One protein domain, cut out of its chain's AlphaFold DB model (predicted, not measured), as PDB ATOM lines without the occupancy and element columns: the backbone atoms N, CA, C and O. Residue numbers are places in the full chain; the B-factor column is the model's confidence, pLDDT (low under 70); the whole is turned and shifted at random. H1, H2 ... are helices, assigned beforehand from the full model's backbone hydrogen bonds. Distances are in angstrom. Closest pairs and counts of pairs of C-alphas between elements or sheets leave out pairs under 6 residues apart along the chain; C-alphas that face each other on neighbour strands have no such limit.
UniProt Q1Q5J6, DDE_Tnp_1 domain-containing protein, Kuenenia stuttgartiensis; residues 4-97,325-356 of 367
ATOM      1  N   GLU A   4     186.166 176.763 169.248       52.38
ATOM      2  CA  GLU A   4     186.909 177.995 168.926       52.38
ATOM      3  C   GLU A   4     186.733 178.425 167.461       52.38
ATOM      4  O   GLU A   4     186.397 179.574 167.189       52.38
ATOM      5  N   ASP A   5     186.820 177.477 166.523       75.38
ATOM      6  CA  ASP A   5     186.661 177.750 165.087       75.38
ATOM      7  C   ASP A   5     185.270 178.298 164.719       75.38
ATOM      8  O   ASP A   5     185.119 179.017 163.732       75.38
ATOM      9  N   TRP A   6     184.231 177.958 165.491       84.62
ATOM     10  CA  TRP A   6     182.861 178.384 165.203       84.62
ATOM     11  C   TRP A   6     182.573 179.787 165.721       84.62
ATOM     12  O   TRP A   6     182.007 180.596 164.990       84.62
ATOM     13  N   ASP A   7     182.971 180.083 166.958       85.31
ATOM     14  CA  ASP A   7     182.790 181.413 167.544       85.31
ATOM     15  C   ASP A   7     183.536 182.466 166.734       85.31
ATOM     16  O   ASP A   7     182.957 183.490 166.374       85.31
ATOM     17  N   LEU A   8     184.758 182.127 166.324       83.75
ATOM     18  CA  LEU A   8     185.545 182.878 165.364       83.75
ATOM     19  C   LEU A   8     184.788 183.105 164.050       83.75
ATOM     20  O   LEU A   8     184.587 184.246 163.639       83.75
ATOM     21  N   LEU A   9     184.328 182.031 163.398       87.19
ATOM     22  CA  LEU A   9     183.635 182.113 162.111       87.19
ATOM     23  C   LEU A   9     182.366 182.981 162.177       87.19
ATOM     24  O   LEU A   9     182.087 183.720 161.231       87.19
ATOM     25  N   ARG A  10     181.626 182.939 163.294       90.50
ATOM     26  CA  ARG A  10     180.423 183.762 163.507       90.50
ATOM     27  C   ARG A  10     180.717 185.261 163.450       90.50
ATOM     28  O   ARG A  10     179.869 185.998 162.958       90.50
ATOM     29  N   THR A  11     181.901 185.708 163.878       88.06
ATOM     30  CA  THR A  11     182.291 187.134 163.812       88.06
ATOM     31  C   THR A  11     182.381 187.670 162.379       88.06
ATOM     32  O   THR A  11     182.347 188.878 162.161       88.06
ATOM     33  N   PHE A  12     182.464 186.780 161.385       89.31
ATOM     34  CA  PHE A  12     182.538 187.140 159.971       89.31
ATOM     35  C   PHE A  12     181.186 187.090 159.255       89.31
ATOM     36  O   PHE A  12     181.104 187.536 158.105       89.31
ATOM     37  N   PHE A  13     180.136 186.571 159.896       93.25
ATOM     38  CA  PHE A  13     178.790 186.562 159.326       93.25
ATOM     39  C   PHE A  13     178.223 187.987 159.232       93.25
ATOM     40  O   PHE A  13     178.648 188.862 159.986       93.25
ATOM     41  N   PRO A  14     177.255 188.232 158.331       91.25
ATOM     42  CA  PRO A  14     176.477 189.466 158.359       91.25
ATOM     43  C   PRO A  14     175.811 189.675 159.716       91.25
ATOM     44  O   PRO A  14     175.288 188.717 160.277       91.25
ATOM     45  N   ASN A  15     175.750 190.907 160.217       88.62
ATOM     46  CA  ASN A  15     175.155 191.194 161.533       88.62
ATOM     47  C   ASN A  15     173.685 190.738 161.649       88.62
ATOM     48  O   ASN A  15     173.235 190.341 162.720       88.62
ATOM     49  N   ASP A  16     172.947 190.743 160.537       89.62
ATOM     50  CA  ASP A  16     171.534 190.372 160.435       89.62
ATOM     51  C   ASP A  16     171.302 188.875 160.143       89.62
ATOM     52  O   ASP A  16     170.178 188.448 159.884       89.62
ATOM     53  N   TRP A  17     172.335 188.023 160.203       94.12
ATOM     54  CA  TRP A  17     172.221 186.629 159.752       94.12
ATOM     55  C   TRP A  17     171.115 185.821 160.457       94.12
ATOM     56  O   TRP A  17     170.496 184.961 159.823       94.12
ATOM     57  N   LYS A  18     170.839 186.102 161.741       93.44
ATOM     58  CA  LYS A  18     169.763 185.455 162.516       93.44
ATOM     59  C   LYS A  18     168.374 185.964 162.126       93.44
ATOM     60  O   LYS A  18     167.490 185.147 161.886       93.44
ATOM     61  N   SER A  19     168.177 187.281 162.023       92.50
ATOM     62  CA  SER A  19     166.881 187.854 161.619       92.50
ATOM     63  C   SER A  19     166.511 187.416 160.203       92.50
ATOM     64  O   SER A  19     165.389 186.969 159.969       92.50
ATOM     65  N   LEU A  20     167.493 187.366 159.297       94.00
ATOM     66  CA  LEU A  20     167.310 186.834 157.948       94.00
ATOM     67  C   LEU A  20     166.790 185.386 157.935       94.00
ATOM     68  O   LEU A  20     166.059 185.014 157.017       94.00
ATOM     69  N   ALA A  21     167.122 184.558 158.929       93.44
ATOM     70  CA  ALA A  21     166.631 183.179 159.020       93.44
ATOM     71  C   ALA A  21     165.121 183.117 159.300       93.44
ATOM     72  O   ALA A  21     164.417 182.230 158.802       93.44
ATOM     73  N   VAL A  22     164.633 184.062 160.107       90.56
ATOM     74  CA  VAL A  22     163.221 184.207 160.469       90.56
ATOM     75  C   VAL A  22     162.443 184.778 159.289       90.56
ATOM     76  O   VAL A  22     161.478 184.152 158.847       90.56
ATOM     77  N   ASP A  23     162.921 185.880 158.708       92.56
ATOM     78  CA  ASP A  23     162.266 186.589 157.597       92.56
ATOM     79  C   ASP A  23     162.072 185.706 156.363       92.56
ATOM     80  O   ASP A  23     161.100 185.822 155.618       92.56
ATOM     81  N   THR A  24     163.014 184.795 156.131       93.19
ATOM     82  CA  THR A  24     162.984 183.860 154.999       93.19
ATOM     83  C   THR A  24     162.275 182.549 155.323       93.19
ATOM     84  O   THR A  24     162.196 181.660 154.476       93.19
ATOM     85  N   ASN A  25     161.727 182.410 156.535       91.69
ATOM     86  CA  ASN A  25     161.086 181.195 157.029       91.69
ATOM     87  C   ASN A  25     161.988 179.945 156.977       91.69
ATOM     88  O   ASN A  25     161.471 178.821 156.949       91.69
ATOM     89  N   ALA A  26     163.318 180.102 157.014       91.19
ATOM     90  CA  ALA A  26     164.271 178.990 156.941       91.19
ATOM     91  C   ALA A  26     164.048 177.966 158.066       91.19
ATOM     92  O   ALA A  26     164.169 176.756 157.864       91.19
ATOM     93  N   LEU A  27     163.627 178.449 159.239       88.69
ATOM     94  CA  LEU A  27     163.370 177.627 160.421       88.69
ATOM     95  C   LEU A  27     161.976 176.994 160.478       88.69
ATOM     96  O   LEU A  27     161.703 176.179 161.364       88.69
ATOM     97  N   LYS A  28     161.050 177.365 159.585       84.62
ATOM     98  CA  LYS A  28     159.666 176.874 159.653       84.62
ATOM     99  C   LYS A  28     159.655 175.342 159.528       84.62
ATOM    100  O   LYS A  28     160.252 174.779 158.614       84.62
ATOM    101  N   GLY A  29     158.956 174.643 160.418       77.31
ATOM    102  CA  GLY A  29     158.915 173.173 160.428       77.31
ATOM    103  C   GLY A  29     160.105 172.487 161.115       77.31
ATOM    104  O   GLY A  29     160.089 171.263 161.240       77.31
ATOM    105  N   LEU A  30     161.098 173.237 161.612       78.12
ATOM    106  CA  LEU A  30     161.972 172.731 162.670       78.12
ATOM    107  C   LEU A  30     161.148 172.631 163.960       78.12
ATOM    108  O   LEU A  30     160.461 173.583 164.329       78.12
ATOM    109  N   ARG A  31     161.175 171.459 164.604       71.12
ATOM    110  CA  ARG A  31     160.493 171.211 165.885       71.12
ATOM    111  C   ARG A  31     161.413 171.621 167.046       71.12
ATOM    112  O   ARG A  31     161.848 172.763 167.091       71.12
ATOM    113  N   LYS A  32     161.756 170.695 167.951       60.25
ATOM    114  CA  LYS A  32     162.578 170.944 169.152       60.25
ATOM    115  C   LYS A  32     163.986 171.514 168.869       60.25
ATOM    116  O   LYS A  32     164.585 172.090 169.765       60.25
ATOM    117  N   ASP A  33     164.471 171.443 167.625       62.56
ATOM    118  CA  ASP A  33     165.793 171.936 167.198       62.56
ATOM    119  C   ASP A  33     165.751 173.303 166.484       62.56
ATOM    120  O   ASP A  33     166.546 173.559 165.575       62.56
ATOM    121  N   LYS A  34     164.785 174.172 166.808       78.06
ATOM    122  CA  LYS A  34     164.629 175.475 166.145       78.06
ATOM    123  C   LYS A  34     165.745 176.441 166.569       78.06
ATOM    124  O   LYS A  34     165.584 177.227 167.491       78.06
ATOM    125  N   SER A  35     166.890 176.340 165.901       89.94
ATOM    126  CA  SER A  35     168.059 177.194 166.102       89.94
ATOM    127  C   SER A  35     168.688 177.532 164.753       89.94
ATOM    128  O   SER A  35     169.105 176.638 164.011       89.94
ATOM    129  N   GLU A  36     168.773 178.828 164.457       92.62
ATOM    130  CA  GLU A  36     169.474 179.391 163.300       92.62
ATOM    131  C   GLU A  36     170.919 178.905 163.289       92.62
ATOM    132  O   GLU A  36     171.417 178.418 162.279       92.62
ATOM    133  N   GLU A  37     171.572 178.968 164.446       92.56
ATOM    134  CA  GLU A  37     172.973 178.607 164.594       92.56
ATOM    135  C   GLU A  37     173.225 177.134 164.272       92.56
ATOM    136  O   GLU A  37     174.060 176.812 163.425       92.56
ATOM    137  N   LYS A  38     172.462 176.228 164.896       92.31
ATOM    138  CA  LYS A  38     172.603 174.784 164.667       92.31
ATOM    139  C   LYS A  38     172.267 174.407 163.227       92.31
ATOM    140  O   LYS A  38     172.949 173.557 162.646       92.31
ATOM    141  N   LEU A  39     171.249 175.043 162.637       93.75
ATOM    142  CA  LEU A  39     170.892 174.831 161.238       93.75
ATOM    143  C   LEU A  39     172.027 175.280 160.314       93.75
ATOM    144  O   LEU A  39     172.525 174.463 159.539       93.75
ATOM    145  N   LEU A  40     172.458 176.542 160.409       94.69
ATOM    146  CA  LEU A  40     173.487 177.099 159.531       94.69
ATOM    147  C   LEU A  40     174.793 176.322 159.654       94.69
ATOM    148  O   LEU A  40     175.389 175.955 158.647       94.69
ATOM    149  N   ARG A  41     175.197 175.981 160.879       92.88
ATOM    150  CA  ARG A  41     176.394 175.178 161.124       92.88
ATOM    151  C   ARG A  41     176.312 173.799 160.478       92.88
ATOM    152  O   ARG A  41     177.272 173.352 159.859       92.88
ATOM    153  N   THR A  42     175.158 173.138 160.574       93.31
ATOM    154  CA  THR A  42     174.930 171.841 159.920       93.31
ATOM    155  C   THR A  42     175.023 171.962 158.397       93.31
ATOM    156  O   THR A  42     175.650 171.124 157.750       93.31
ATOM    157  N   LEU A  43     174.454 173.024 157.817       93.62
ATOM    158  CA  LEU A  43     174.552 173.295 156.379       93.62
ATOM    159  C   LEU A  43     175.998 173.586 155.953       93.62
ATOM    160  O   LEU A  43     176.435 173.089 154.920       93.62
ATOM    161  N   LEU A  44     176.764 174.330 156.754       92.12
ATOM    162  CA  LEU A  44     178.166 174.648 156.473       92.12
ATOM    163  C   LEU A  44     179.083 173.421 156.538       92.12
ATOM    164  O   LEU A  44     180.029 173.343 155.758       92.12
ATOM    165  N   ILE A  45     178.785 172.422 157.376       90.62
ATOM    166  CA  ILE A  45     179.500 171.132 157.348       90.62
ATOM    167  C   ILE A  45     179.323 170.453 155.981       90.62
ATOM    168  O   ILE A  45     180.287 169.954 155.405       90.62
ATOM    169  N   HIS A  46     178.108 170.467 155.430       90.62
ATOM    170  CA  HIS A  46     177.848 169.908 154.103       90.62
ATOM    171  C   HIS A  46     178.506 170.737 152.989       90.62
ATOM    172  O   HIS A  46     179.246 170.216 152.154       90.62
ATOM    173  N   LEU A  47     178.245 172.045 152.982       90.19
ATOM    174  CA  LEU A  47     178.595 172.951 151.889       90.19
ATOM    175  C   LEU A  47     180.072 173.356 151.900       90.19
ATOM    176  O   LEU A  47     180.678 173.471 150.840       90.19
ATOM    177  N   GLY A  48     180.655 173.573 153.076       85.94
ATOM    178  CA  GLY A  48     182.039 174.010 153.237       85.94
ATOM    179  C   GLY A  48     183.028 172.852 153.235       85.94
ATOM    180  O   GLY A  48     184.008 172.892 152.499       85.94
ATOM    181  N   CYS A  49     182.752 171.791 154.001       83.81
ATOM    182  CA  CYS A  49     183.667 170.648 154.101       83.81
ATOM    183  C   CYS A  49     183.475 169.609 152.984       83.81
ATOM    184  O   CYS A  49     184.302 168.713 152.839       83.81
ATOM    185  N   GLY A  50     182.394 169.704 152.202       79.94
ATOM    186  CA  GLY A  50     182.143 168.812 151.068       79.94
ATOM    187  C   GLY A  50     181.702 167.400 151.448       79.94
ATOM    188  O   GLY A  50     181.824 166.491 150.633       79.94
ATOM    189  N   TYR A  51     181.196 167.190 152.663       86.25
ATOM    190  CA  TYR A  51     180.678 165.885 153.071       86.25
ATOM    191  C   TYR A  51     179.374 165.546 152.350       86.25
ATOM    192  O   TYR A  51     178.550 166.423 152.075       86.25
ATOM    193  N   SER A  52     179.131 164.260 152.100       87.25
ATOM    194  CA  SER A  52     177.817 163.796 151.642       87.25
ATOM    195  C   SER A  52     176.715 164.121 152.665       87.25
ATOM    196  O   SER A  52     176.989 164.384 153.841       87.25
ATOM    197  N   LEU A  53     175.442 164.091 152.248       90.62
ATOM    198  CA  LEU A  53     174.318 164.306 153.173       90.62
ATOM    199  C   LEU A  53     174.363 163.307 154.344       90.62
ATOM    200  O   LEU A  53     174.182 163.700 155.494       90.62
ATOM    201  N   ARG A  54     174.694 162.039 154.060       90.94
ATOM    202  CA  ARG A  54     174.829 160.962 155.057       90.94
ATOM    203  C   ARG A  54     175.955 161.225 156.052       90.94
ATOM    204  O   ARG A  54     175.766 161.126 157.259       90.94
ATOM    205  N   GLU A  55     177.124 161.614 155.564       91.06
ATOM    206  CA  GLU A  55     178.255 161.954 156.430       91.06
ATOM    207  C   GLU A  55     178.007 163.210 157.265       91.06
ATOM    208  O   GLU A  55     178.478 163.292 158.405       91.06
ATOM    209  N   THR A  56     177.273 164.174 156.702       92.62
ATOM    210  CA  THR A  56     176.902 165.414 157.386       92.62
ATOM    211  C   THR A  56     175.984 165.117 158.560       92.62
ATOM    212  O   THR A  56     176.262 165.591 159.657       92.62
ATOM    213  N   VAL A  57     174.932 164.308 158.382       93.81
ATOM    214  CA  VAL A  57     174.008 164.002 159.489       93.81
ATOM    215  C   VAL A  57     174.691 163.231 160.619       93.81
ATOM    216  O   VAL A  57     174.464 163.538 161.788       93.81
ATOM    217  N   VAL A  58     175.620 162.321 160.300       94.44
ATOM    218  CA  VAL A  58     176.427 161.619 161.313       94.44
ATOM    219  C   VAL A  58     177.296 162.601 162.108       94.44
ATOM    220  O   VAL A  58     177.371 162.513 163.335       94.44
ATOM    221  N   ARG A  59     177.936 163.565 161.434       93.19
ATOM    222  CA  ARG A  59     178.757 164.599 162.093       93.19
ATOM    223  C   ARG A  59     177.914 165.566 162.912       93.19
ATOM    224  O   ARG A  59     178.302 165.891 164.029       93.19
ATOM    225  N   ALA A  60     176.763 165.981 162.390       92.12
ATOM    226  CA  ALA A  60     175.828 166.859 163.082       92.12
ATOM    227  C   ALA A  60     175.317 166.219 164.378       92.12
ATOM    228  O   ALA A  60     175.303 166.885 165.413       92.12
ATOM    229  N   LYS A  61     175.003 164.917 164.348       92.62
ATOM    230  CA  LYS A  61     174.597 164.156 165.534       92.62
ATOM    231  C   LYS A  61     175.721 164.061 166.563       92.62
ATOM    232  O   LYS A  61     175.519 164.406 167.722       92.62
ATOM    233  N   ARG A  62     176.933 163.674 166.137       92.06
ATOM    234  CA  ARG A  62     178.116 163.599 167.022       92.06
ATOM    235  C   ARG A  62     178.479 164.947 167.649       92.06
ATOM    236  O   ARG A  62     178.961 164.986 168.773       92.06
ATOM    237  N   ALA A  63     178.244 166.041 166.931       89.00
ATOM    238  CA  ALA A  63     178.489 167.398 167.404       89.00
ATOM    239  C   ALA A  63     177.316 167.996 168.210       89.00
ATOM    240  O   ALA A  63     177.372 169.172 168.561       89.00
ATOM    241  N   ASN A  64     176.262 167.215 168.483       89.44
ATOM    242  CA  ASN A  64     175.034 167.653 169.155       89.44
ATOM    243  C   ASN A  64     174.364 168.881 168.495       89.44
ATOM    244  O   ASN A  64     173.768 169.739 169.154       89.44
ATOM    245  N   LEU A  65     174.494 168.987 167.168       89.19
ATOM    246  CA  LEU A  65     173.907 170.061 166.367       89.19
ATOM    247  C   LEU A  65     172.488 169.713 165.940       89.19
ATOM    248  O   LEU A  65     171.598 170.550 166.046       89.19
ATOM    249  N   ALA A  66     172.271 168.492 165.454       88.88
ATOM    250  CA  ALA A  66     170.950 168.015 165.076       88.88
ATOM    251  C   ALA A  66     170.929 166.487 164.919       88.88
ATOM    252  O   ALA A  66     171.920 165.897 164.484       88.88
ATOM    253  N   ASP A  67     169.782 165.869 165.208       91.00
ATOM    254  CA  ASP A  67     169.511 164.452 164.943       91.00
ATOM    255  C   ASP A  67     168.448 164.343 163.837       91.00
ATOM    256  O   ASP A  67     167.268 164.625 164.050       91.00
ATOM    257  N   LEU A  68     168.877 164.044 162.608       90.38
ATOM    258  CA  LEU A  68     167.996 163.997 161.441       90.38
ATOM    259  C   LEU A  68     168.495 163.021 160.368       90.38
ATOM    260  O   LEU A  68     169.674 162.678 160.324       90.38
ATOM    261  N   SER A  69     167.601 162.624 159.460       91.81
ATOM    262  CA  SER A  69     167.961 161.848 158.270       91.81
ATOM    263  C   SER A  69     168.590 162.714 157.171       91.81
ATOM    264  O   SER A  69     168.406 163.932 157.124       91.81
ATOM    265  N   ASP A  70     169.298 162.081 156.236       91.25
ATOM    266  CA  ASP A  70     169.853 162.724 155.038       91.25
ATOM    267  C   ASP A  70     168.764 163.389 154.169       91.25
ATOM    268  O   ASP A  70     168.941 164.513 153.694       91.25
ATOM    269  N   VAL A  71     167.591 162.762 154.046       91.19
ATOM    270  CA  VAL A  71     166.413 163.340 153.371       91.19
ATOM    271  C   VAL A  71     165.916 164.603 154.082       91.19
ATOM    272  O   VAL A  71     165.566 165.593 153.433       91.19
ATOM    273  N   ALA A  72     165.889 164.604 155.417       91.06
ATOM    274  CA  ALA A  72     165.514 165.789 156.183       91.06
ATOM    275  C   ALA A  72     166.540 166.921 156.010       91.06
ATOM    276  O   ALA A  72     166.145 168.087 155.942       91.06
ATOM    277  N   LEU A  73     167.829 166.595 155.868       91.88
ATOM    278  CA  LEU A  73     168.885 167.579 155.629       91.88
ATOM    279  C   LEU A  73     168.714 168.228 154.256       91.88
ATOM    280  O   LEU A  73     168.765 169.451 154.153       91.88
ATOM    281  N   LEU A  74     168.423 167.432 153.223       91.06
ATOM    282  CA  LEU A  74     168.136 167.945 151.884       91.06
ATOM    283  C   LEU A  74     166.935 168.903 151.887       91.06
ATOM    284  O   LEU A  74     167.008 169.987 151.311       91.06
ATOM    285  N   LYS A  75     165.844 168.547 152.579       91.00
ATOM    286  CA  LYS A  75     164.670 169.429 152.728       91.00
ATOM    287  C   LYS A  75     165.025 170.742 153.437       91.00
ATOM    288  O   LYS A  75     164.566 171.801 153.012       91.00
ATOM    289  N   ARG A  76     165.855 170.687 154.484       91.88
ATOM    290  CA  ARG A  76     166.345 171.878 155.203       91.88
ATOM    291  C   ARG A  76     167.241 172.754 154.323       91.88
ATOM    292  O   ARG A  76     167.080 173.971 154.348       91.88
ATOM    293  N   LEU A  77     168.122 172.160 153.514       92.62
ATOM    294  CA  LEU A  77     168.948 172.886 152.544       92.62
ATOM    295  C   LEU A  77     168.074 173.629 151.528       92.62
ATOM    296  O   LEU A  77     168.209 174.842 151.404       92.62
ATOM    297  N   LYS A  78     167.124 172.936 150.880       91.81
ATOM    298  CA  LYS A  78     166.173 173.557 149.936       91.81
ATOM    299  C   LYS A  78     165.440 174.740 150.570       91.81
ATOM    300  O   LYS A  78     165.374 175.823 149.999       91.81
ATOM    301  N   LYS A  79     164.937 174.554 151.791       92.38
ATOM    302  CA  LYS A  79     164.215 175.596 152.532       92.38
ATOM    303  C   LYS A  79     165.083 176.799 152.905       92.38
ATOM    304  O   LYS A  79     164.574 177.906 153.037       92.38
ATOM    305  N   SER A  80     166.387 176.589 153.042       94.00
ATOM    306  CA  SER A  80     167.352 177.640 153.367       94.00
ATOM    307  C   SER A  80     167.833 178.414 152.135       94.00
ATOM    308  O   SER A  80     168.662 179.301 152.291       94.00
ATOM    309  N   LYS A  81     167.330 178.119 150.922       93.44
ATOM    310  CA  LYS A  81     167.719 178.797 149.670       93.44
ATOM    311  C   LYS A  81     167.703 180.320 149.804       93.44
ATOM    312  O   LYS A  81     168.718 180.963 149.563       93.44
ATOM    313  N   GLU A  82     166.557 180.876 150.198       93.75
ATOM    314  CA  GLU A  82     166.361 182.327 150.296       93.75
ATOM    315  C   GLU A  82     167.220 182.938 151.410       93.75
ATOM    316  O   GLU A  82     167.764 184.028 151.261       93.75
ATOM    317  N   TRP A  83     167.413 182.206 152.509       96.00
ATOM    318  CA  TRP A  83     168.295 182.633 153.591       96.00
ATOM    319  C   TRP A  83     169.753 182.724 153.141       96.00
ATOM    320  O   TRP A  83     170.375 183.771 153.290       96.00
ATOM    321  N   LEU A  84     170.281 181.659 152.530       94.94
ATOM    322  CA  LEU A  84     171.648 181.602 152.003       94.94
ATOM    323  C   LEU A  84     171.883 182.673 150.932       94.94
ATOM    324  O   LEU A  84     172.948 183.288 150.901       94.94
ATOM    325  N   TYR A  85     170.880 182.926 150.089       92.31
ATOM    326  CA  TYR A  85     170.895 184.022 149.128       92.31
ATOM    327  C   TYR A  85     171.042 185.381 149.823       92.31
ATOM    328  O   TYR A  85     172.005 186.093 149.544       92.31
ATOM    329  N   LYS A  86     170.167 185.720 150.781       92.19
ATOM    330  CA  LYS A  86     170.253 186.998 151.510       92.19
ATOM    331  C   LYS A  86     171.563 187.156 152.286       92.19
ATOM    332  O   LYS A  86     172.119 188.248 152.292       92.19
ATOM    333  N   LEU A  87     172.109 186.075 152.852       93.44
ATOM    334  CA  LEU A  87     173.435 186.094 153.480       93.44
ATOM    335  C   LEU A  87     174.543 186.458 152.482       93.44
ATOM    336  O   LEU A  87     175.422 187.258 152.806       93.44
ATOM    337  N   CYS A  88     174.492 185.914 151.259       89.31
ATOM    338  CA  CYS A  88     175.405 186.326 150.195       89.31
ATOM    339  C   CYS A  88     175.240 187.818 149.886       89.31
ATOM    340  O   CYS A  88     176.244 188.519 149.793       89.31
ATOM    341  N   LEU A  89     174.003 188.317 149.772       87.06
ATOM    342  CA  LEU A  89     173.745 189.737 149.507       87.06
ATOM    343  C   LEU A  89     174.348 190.647 150.567       87.06
ATOM    344  O   LEU A  89     174.996 191.629 150.208       87.06
ATOM    345  N   SER A  90     174.157 190.332 151.848       89.06
ATOM    346  CA  SER A  90     174.712 191.138 152.933       89.06
ATOM    347  C   SER A  90     176.246 191.164 152.871       89.06
ATOM    348  O   SER A  90     176.828 192.247 152.858       89.06
ATOM    349  N   LEU A  91     176.908 190.013 152.676       86.50
ATOM    350  CA  LEU A  91     178.372 189.965 152.513       86.50
ATOM    351  C   LEU A  91     178.874 190.688 151.252       86.50
ATOM    352  O   LEU A  91     179.954 191.275 151.258       86.50
ATOM    353  N   PHE A  92     178.119 190.651 150.153       80.75
ATOM    354  CA  PHE A  92     178.462 191.396 148.941       80.75
ATOM    355  C   PHE A  92     178.328 192.911 149.141       80.75
ATOM    356  O   PHE A  92     179.177 193.661 148.658       80.75
ATOM    357  N   ARG A  93     177.303 193.368 149.872       80.50
ATOM    358  CA  ARG A  93     177.110 194.789 150.212       80.50
ATOM    359  C   ARG A  93     178.229 195.316 151.109       80.50
ATOM    360  O   ARG A  93     178.733 196.406 150.852       80.50
ATOM    361  N   GLU A  94     178.663 194.532 152.096       81.31
ATOM    362  CA  GLU A  94     179.792 194.876 152.979       81.31
ATOM    363  C   GLU A  94     181.098 195.130 152.212       81.31
ATOM    364  O   GLU A  94     181.906 195.958 152.623       81.31
ATOM    365  N   ARG A  95     181.296 194.483 151.054       75.94
ATOM    366  CA  ARG A  95     182.467 194.695 150.182       75.94
ATOM    367  C   ARG A  95     182.443 196.026 149.420       75.94
ATOM    368  O   ARG A  95     183.287 196.247 148.554       75.94
ATOM    369  N   GLY A  96     181.472 196.903 149.682       66.50
ATOM    370  CA  GLY A  96     181.384 198.212 149.033       66.50
ATOM    371  C   GLY A  96     181.012 198.137 147.551       66.50
ATOM    372  O   GLY A  96     181.215 199.103 146.815       66.50
ATOM    373  N   LEU A  97     180.447 197.011 147.097       64.81
ATOM    374  CA  LEU A  97     179.811 196.906 145.785       64.81
ATOM    375  C   LEU A  97     178.482 197.669 145.815       64.81
ATOM    376  O   LEU A  97     177.401 197.086 145.817       64.81
ATOM    377  N   LYS A 325     171.832 167.122 141.424       65.31
ATOM    378  CA  LYS A 325     171.530 166.572 140.083       65.31
ATOM    379  C   LYS A 325     170.055 166.615 139.665       65.31
ATOM    380  O   LYS A 325     169.774 166.373 138.498       65.31
ATOM    381  N   TYR A 326     169.120 166.898 140.577       61.53
ATOM    382  CA  TYR A 326     167.714 166.513 140.362       61.53
ATOM    383  C   TYR A 326     166.668 167.628 140.529       61.53
ATOM    384  O   TYR A 326     165.526 167.418 140.140       61.53
ATOM    385  N   ASP A 327     166.998 168.789 141.110       79.50
ATOM    386  CA  ASP A 327     165.982 169.786 141.491       79.50
ATOM    387  C   ASP A 327     166.538 171.219 141.526       79.50
ATOM    388  O   ASP A 327     167.540 171.476 142.195       79.50
ATOM    389  N   ASP A 328     165.874 172.145 140.826       79.00
ATOM    390  CA  ASP A 328     166.313 173.541 140.650       79.00
ATOM    391  C   ASP A 328     166.482 174.280 141.989       79.00
ATOM    392  O   ASP A 328     167.490 174.951 142.217       79.00
ATOM    393  N   ASP A 329     165.555 174.080 142.930       82.69
ATOM    394  CA  ASP A 329     165.635 174.694 144.256       82.69
ATOM    395  C   ASP A 329     166.831 174.177 145.063       82.69
ATOM    396  O   ASP A 329     167.521 174.966 145.712       82.69
ATOM    397  N   SER A 330     167.126 172.872 145.004       84.75
ATOM    398  CA  SER A 330     168.334 172.319 145.627       84.75
ATOM    399  C   SER A 330     169.612 172.813 144.964       84.75
ATOM    400  O   SER A 330     170.580 173.088 145.669       84.75
ATOM    401  N   SER A 331     169.608 172.976 143.641       85.81
ATOM    402  CA  SER A 331     170.751 173.488 142.889       85.81
ATOM    403  C   SER A 331     171.059 174.932 143.252       85.81
ATOM    404  O   SER A 331     172.205 175.261 143.555       85.81
ATOM    405  N   LYS A 332     170.026 175.777 143.326       87.12
ATOM    406  CA  LYS A 332     170.143 177.169 143.774       87.12
ATOM    407  C   LYS A 332     170.566 177.258 145.237       87.12
ATOM    408  O   LYS A 332     171.484 178.006 145.553       87.12
ATOM    409  N   ALA A 333     169.961 176.470 146.130       90.88
ATOM    410  CA  ALA A 333     170.345 176.441 147.543       90.88
ATOM    411  C   ALA A 333     171.805 176.008 147.736       90.88
ATOM    412  O   ALA A 333     172.536 176.615 148.517       90.88
ATOM    413  N   TRP A 334     172.244 174.983 147.002       91.00
ATOM    414  CA  TRP A 334     173.628 174.526 147.006       91.00
ATOM    415  C   TRP A 334     174.571 175.598 146.455       91.00
ATOM    416  O   TRP A 334     175.583 175.885 147.091       91.00
ATOM    417  N   LEU A 335     174.221 176.244 145.336       88.06
ATOM    418  CA  LEU A 335     175.006 177.333 144.749       88.06
ATOM    419  C   LEU A 335     175.170 178.489 145.738       88.06
ATOM    420  O   LEU A 335     176.299 178.885 146.012       88.06
ATOM    421  N   TYR A 336     174.077 179.001 146.312       90.62
ATOM    422  CA  TYR A 336     174.147 180.078 147.304       90.62
ATOM    423  C   TYR A 336     174.899 179.649 148.556       90.62
ATOM    424  O   TYR A 336     175.691 180.415 149.086       90.62
ATOM    425  N   GLY A 337     174.727 178.406 148.998       92.00
ATOM    426  CA  GLY A 337     175.501 177.848 150.097       92.00
ATOM    427  C   GLY A 337     177.006 177.863 149.825       92.00
ATOM    428  O   GLY A 337     177.795 178.306 150.656       92.00
ATOM    429  N   LYS A 338     177.413 177.433 148.631       90.19
ATOM    430  CA  LYS A 338     178.806 177.439 148.180       90.19
ATOM    431  C   LYS A 338     179.349 178.853 147.968       90.19
ATOM    432  O   LYS A 338     180.501 179.096 148.310       90.19
ATOM    433  N   LEU A 339     178.542 179.779 147.447       87.75
ATOM    434  CA  LEU A 339     178.881 181.202 147.329       87.75
ATOM    435  C   LEU A 339     178.983 181.886 148.695       87.75
ATOM    436  O   LEU A 339     179.811 182.772 148.868       87.75
ATOM    437  N   PHE A 340     178.202 181.461 149.684       91.44
ATOM    438  CA  PHE A 340     178.298 181.985 151.039       91.44
ATOM    439  C   PHE A 340     179.625 181.578 151.687       91.44
ATOM    440  O   PHE A 340     180.370 182.442 152.144       91.44
ATOM    441  N   VAL A 341     179.988 180.287 151.627       90.75
ATOM    442  CA  VAL A 341     181.327 179.824 152.051       90.75
ATOM    443  C   VAL A 341     182.412 180.548 151.239       90.75
ATOM    444  O   VAL A 341     183.360 181.073 151.814       90.75
ATOM    445  N   ALA A 342     182.179 180.659 149.926       88.25
ATOM    446  CA  ALA A 342     182.726 181.625 148.977       88.25
ATOM    447  C   ALA A 342     183.318 182.896 149.599       88.25
ATOM    448  O   ALA A 342     184.523 183.123 149.736       88.25
ATOM    449  N   LEU A 343     182.348 183.730 149.954       87.50
ATOM    450  CA  LEU A 343     182.476 185.085 150.447       87.50
ATOM    451  C   LEU A 343     183.086 185.138 151.842       87.50
ATOM    452  O   LEU A 343     183.887 186.037 152.101       87.50
ATOM    453  N   LEU A 344     182.731 184.190 152.713       89.50
ATOM    454  CA  LEU A 344     183.283 184.091 154.062       89.50
ATOM    455  C   LEU A 344     184.776 183.787 154.037       89.50
ATOM    456  O   LEU A 344     185.542 184.456 154.722       89.50
ATOM    457  N   THR A 345     185.206 182.816 153.226       86.31
ATOM    458  CA  THR A 345     186.628 182.478 153.084       86.31
ATOM    459  C   THR A 345     187.424 183.665 152.561       86.31
ATOM    460  O   THR A 345     188.481 183.973 153.102       86.31
ATOM    461  N   GLU A 346     186.918 184.365 151.546       84.69
ATOM    462  CA  GLU A 346     187.579 185.575 151.056       84.69
ATOM    463  C   GLU A 346     187.618 186.668 152.139       84.69
ATOM    464  O   GLU A 346     188.667 187.257 152.346       84.69
ATOM    465  N   LYS A 347     186.530 186.890 152.895       86.19
ATOM    466  CA  LYS A 347     186.492 187.892 153.980       86.19
ATOM    467  C   LYS A 347     187.508 187.569 155.087       86.19
ATOM    468  O   LYS A 347     188.192 188.467 155.564       86.19
ATOM    469  N   LEU A 348     187.637 186.292 155.453       85.31
ATOM    470  CA  LEU A 348     188.635 185.798 156.405       85.31
ATOM    471  C   LEU A 348     190.068 186.051 155.916       85.31
ATOM    472  O   LEU A 348     190.897 186.551 156.670       85.31
ATOM    473  N   ILE A 349     190.359 185.731 154.650       81.81
ATOM    474  CA  ILE A 349     191.686 185.940 154.049       81.81
ATOM    475  C   ILE A 349     192.012 187.431 153.955       81.81
ATOM    476  O   ILE A 349     193.110 187.836 154.336       81.81
ATOM    477  N   ASP A 350     191.072 188.245 153.474       79.69
ATOM    478  CA  ASP A 350     191.232 189.696 153.362       79.69
ATOM    479  C   ASP A 350     191.563 190.292 154.741       79.69
ATOM    480  O   ASP A 350     192.515 191.060 154.878       79.69
ATOM    481  N   PHE A 351     190.855 189.859 155.790       79.25
ATOM    482  CA  PHE A 351     191.096 190.299 157.162       79.25
ATOM    483  C   PHE A 351     192.463 189.856 157.710       79.25
ATOM    484  O   PHE A 351     193.216 190.682 158.233       79.25
ATOM    485  N   ALA A 352     192.809 188.575 157.548       78.31
ATOM    486  CA  ALA A 352     194.072 188.007 158.025       78.31
ATOM    487  C   ALA A 352     195.301 188.606 157.323       78.31
ATOM    488  O   ALA A 352     196.381 188.664 157.903       78.31
ATOM    489  N   THR A 353     195.150 189.052 156.074       76.75
ATOM    490  CA  THR A 353     196.247 189.638 155.290       76.75
ATOM    491  C   THR A 353     196.354 191.155 155.415       76.75
ATOM    492  O   THR A 353     197.427 191.688 155.138       76.75
ATOM    493  N   SER A 354     195.284 191.851 155.820       69.00
ATOM    494  CA  SER A 354     195.224 193.318 155.730       69.00
ATOM    495  C   SER A 354     195.268 194.061 157.066       69.00
ATOM    496  O   SER A 354     195.746 195.190 157.067       69.00
ATOM    497  N   PHE A 355     194.760 193.507 158.179       57.66
ATOM    498  CA  PHE A 355     194.440 194.370 159.333       57.66
ATOM    499  C   PHE A 355     194.739 193.846 160.744       57.66
ATOM    500  O   PHE A 355     194.877 194.681 161.635       57.66
ATOM    501  N   SER A 356     194.835 192.538 161.004       50.41
ATOM    502  CA  SER A 356     194.881 192.057 162.398       50.41
ATOM    503  C   SER A 356     195.975 191.026 162.664       50.41
ATOM    504  O   SER A 356     195.995 189.998 161.986       50.41
TER     505      SER A 356
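What this domain is: This is residues 4 to 97 and 325 to 356 of the 367 residues of the protein "DDE_Tnp_1 domain-containing protein" of Kuenenia stuttgartiensis (UniProt Q1Q5J6). A long helix, H7, makes the longest axis, with H6 side by side along part of it; H3 crosses this pair's direction and meets H7 with its later residues. H4 and H5 lie toward the end where H7 begins, H2 packs on H6 and on the first residues of H3, and H1 lies near H7 without touching any helix. The printed part has 126 residues with seven named helices, H1 to H7 in chain order, and no named strand; its class is all helix. It is compact, with a radius of gyration of the C-alphas of 14.3 A, and spans 42 by 30 by 28 A.

Where its parts are: H1 is residues 4 to 10, with C-alpha 4 at (186.909, 177.995, 168.926). H2 is residues 17 to 23. H3, residues 36 to 49, is 19.0 A long and begins with C-alpha 36 at (169.474, 179.391, 163.300). H4 is residues 53 to 62, and H5 is residues 70 to 79. H6, residues 81 to 94, is 20.4 A long. H7, residues 328 to 354, is 38.1 A long and ends with C-alpha 354 at (195.224, 193.318, 155.730).

How they stand to each other: The hubs are H3 and H7, each touching three helices; the helix packing is mostly crossed, their lines seldom at a shallow tilt. H3, with residues 43 to 48 alone, touches H7 about perpendicular at 86 degrees; the closest C-alphas are those of Leu 47 and Lys 338, 5.8 A apart. H6 and H7 touch at a shallow tilt of 27 degrees, the same way, closest at the C-alphas of Lys 81 and Ala 333, 4.1 A. H5 touches residues 329 to 334 of H7 at 78 degrees, about perpendicular, with the C-alphas of Lys 78 and Ser 330 closest at 5.0 A. H4 touches H5, closest at the C-alphas of Leu 53 and Asp 70, 5.1 A, and H3, closest at those of His 46 and Thr 56, 5.6 A. H2 touches H6, closest at the C-alphas of Ala 21 and Trp 83, 5.7 A, and only just touches H3, with 3 pairs of C-alphas within 8 A, closest at those of Lys 18 and Glu 36, 6.1 A. H1 and H7 are near each other; H1 and H2 are apart. In H1 and H3 to H7 every O i to N i+4 pair is within hydrogen-bond range; in H2 1 of 3 is, beside 2 of 4 O i to N i+3 pairs.

The domain as a whole: The two C-alphas farthest apart are those of Tyr 326 and Ser 356, 43.3 A. Residues 98 to 324 are not printed, and C-alphas 97 and 325 are 32.0 A apart across the cut. The link from H2 to H3, residues 24 to 35, is long. The mean pLDDT of the printed part is 86.4, with residue 4 and residues 32 to 33, 96 to 97, 325 to 326 and 354 to 356 under 70.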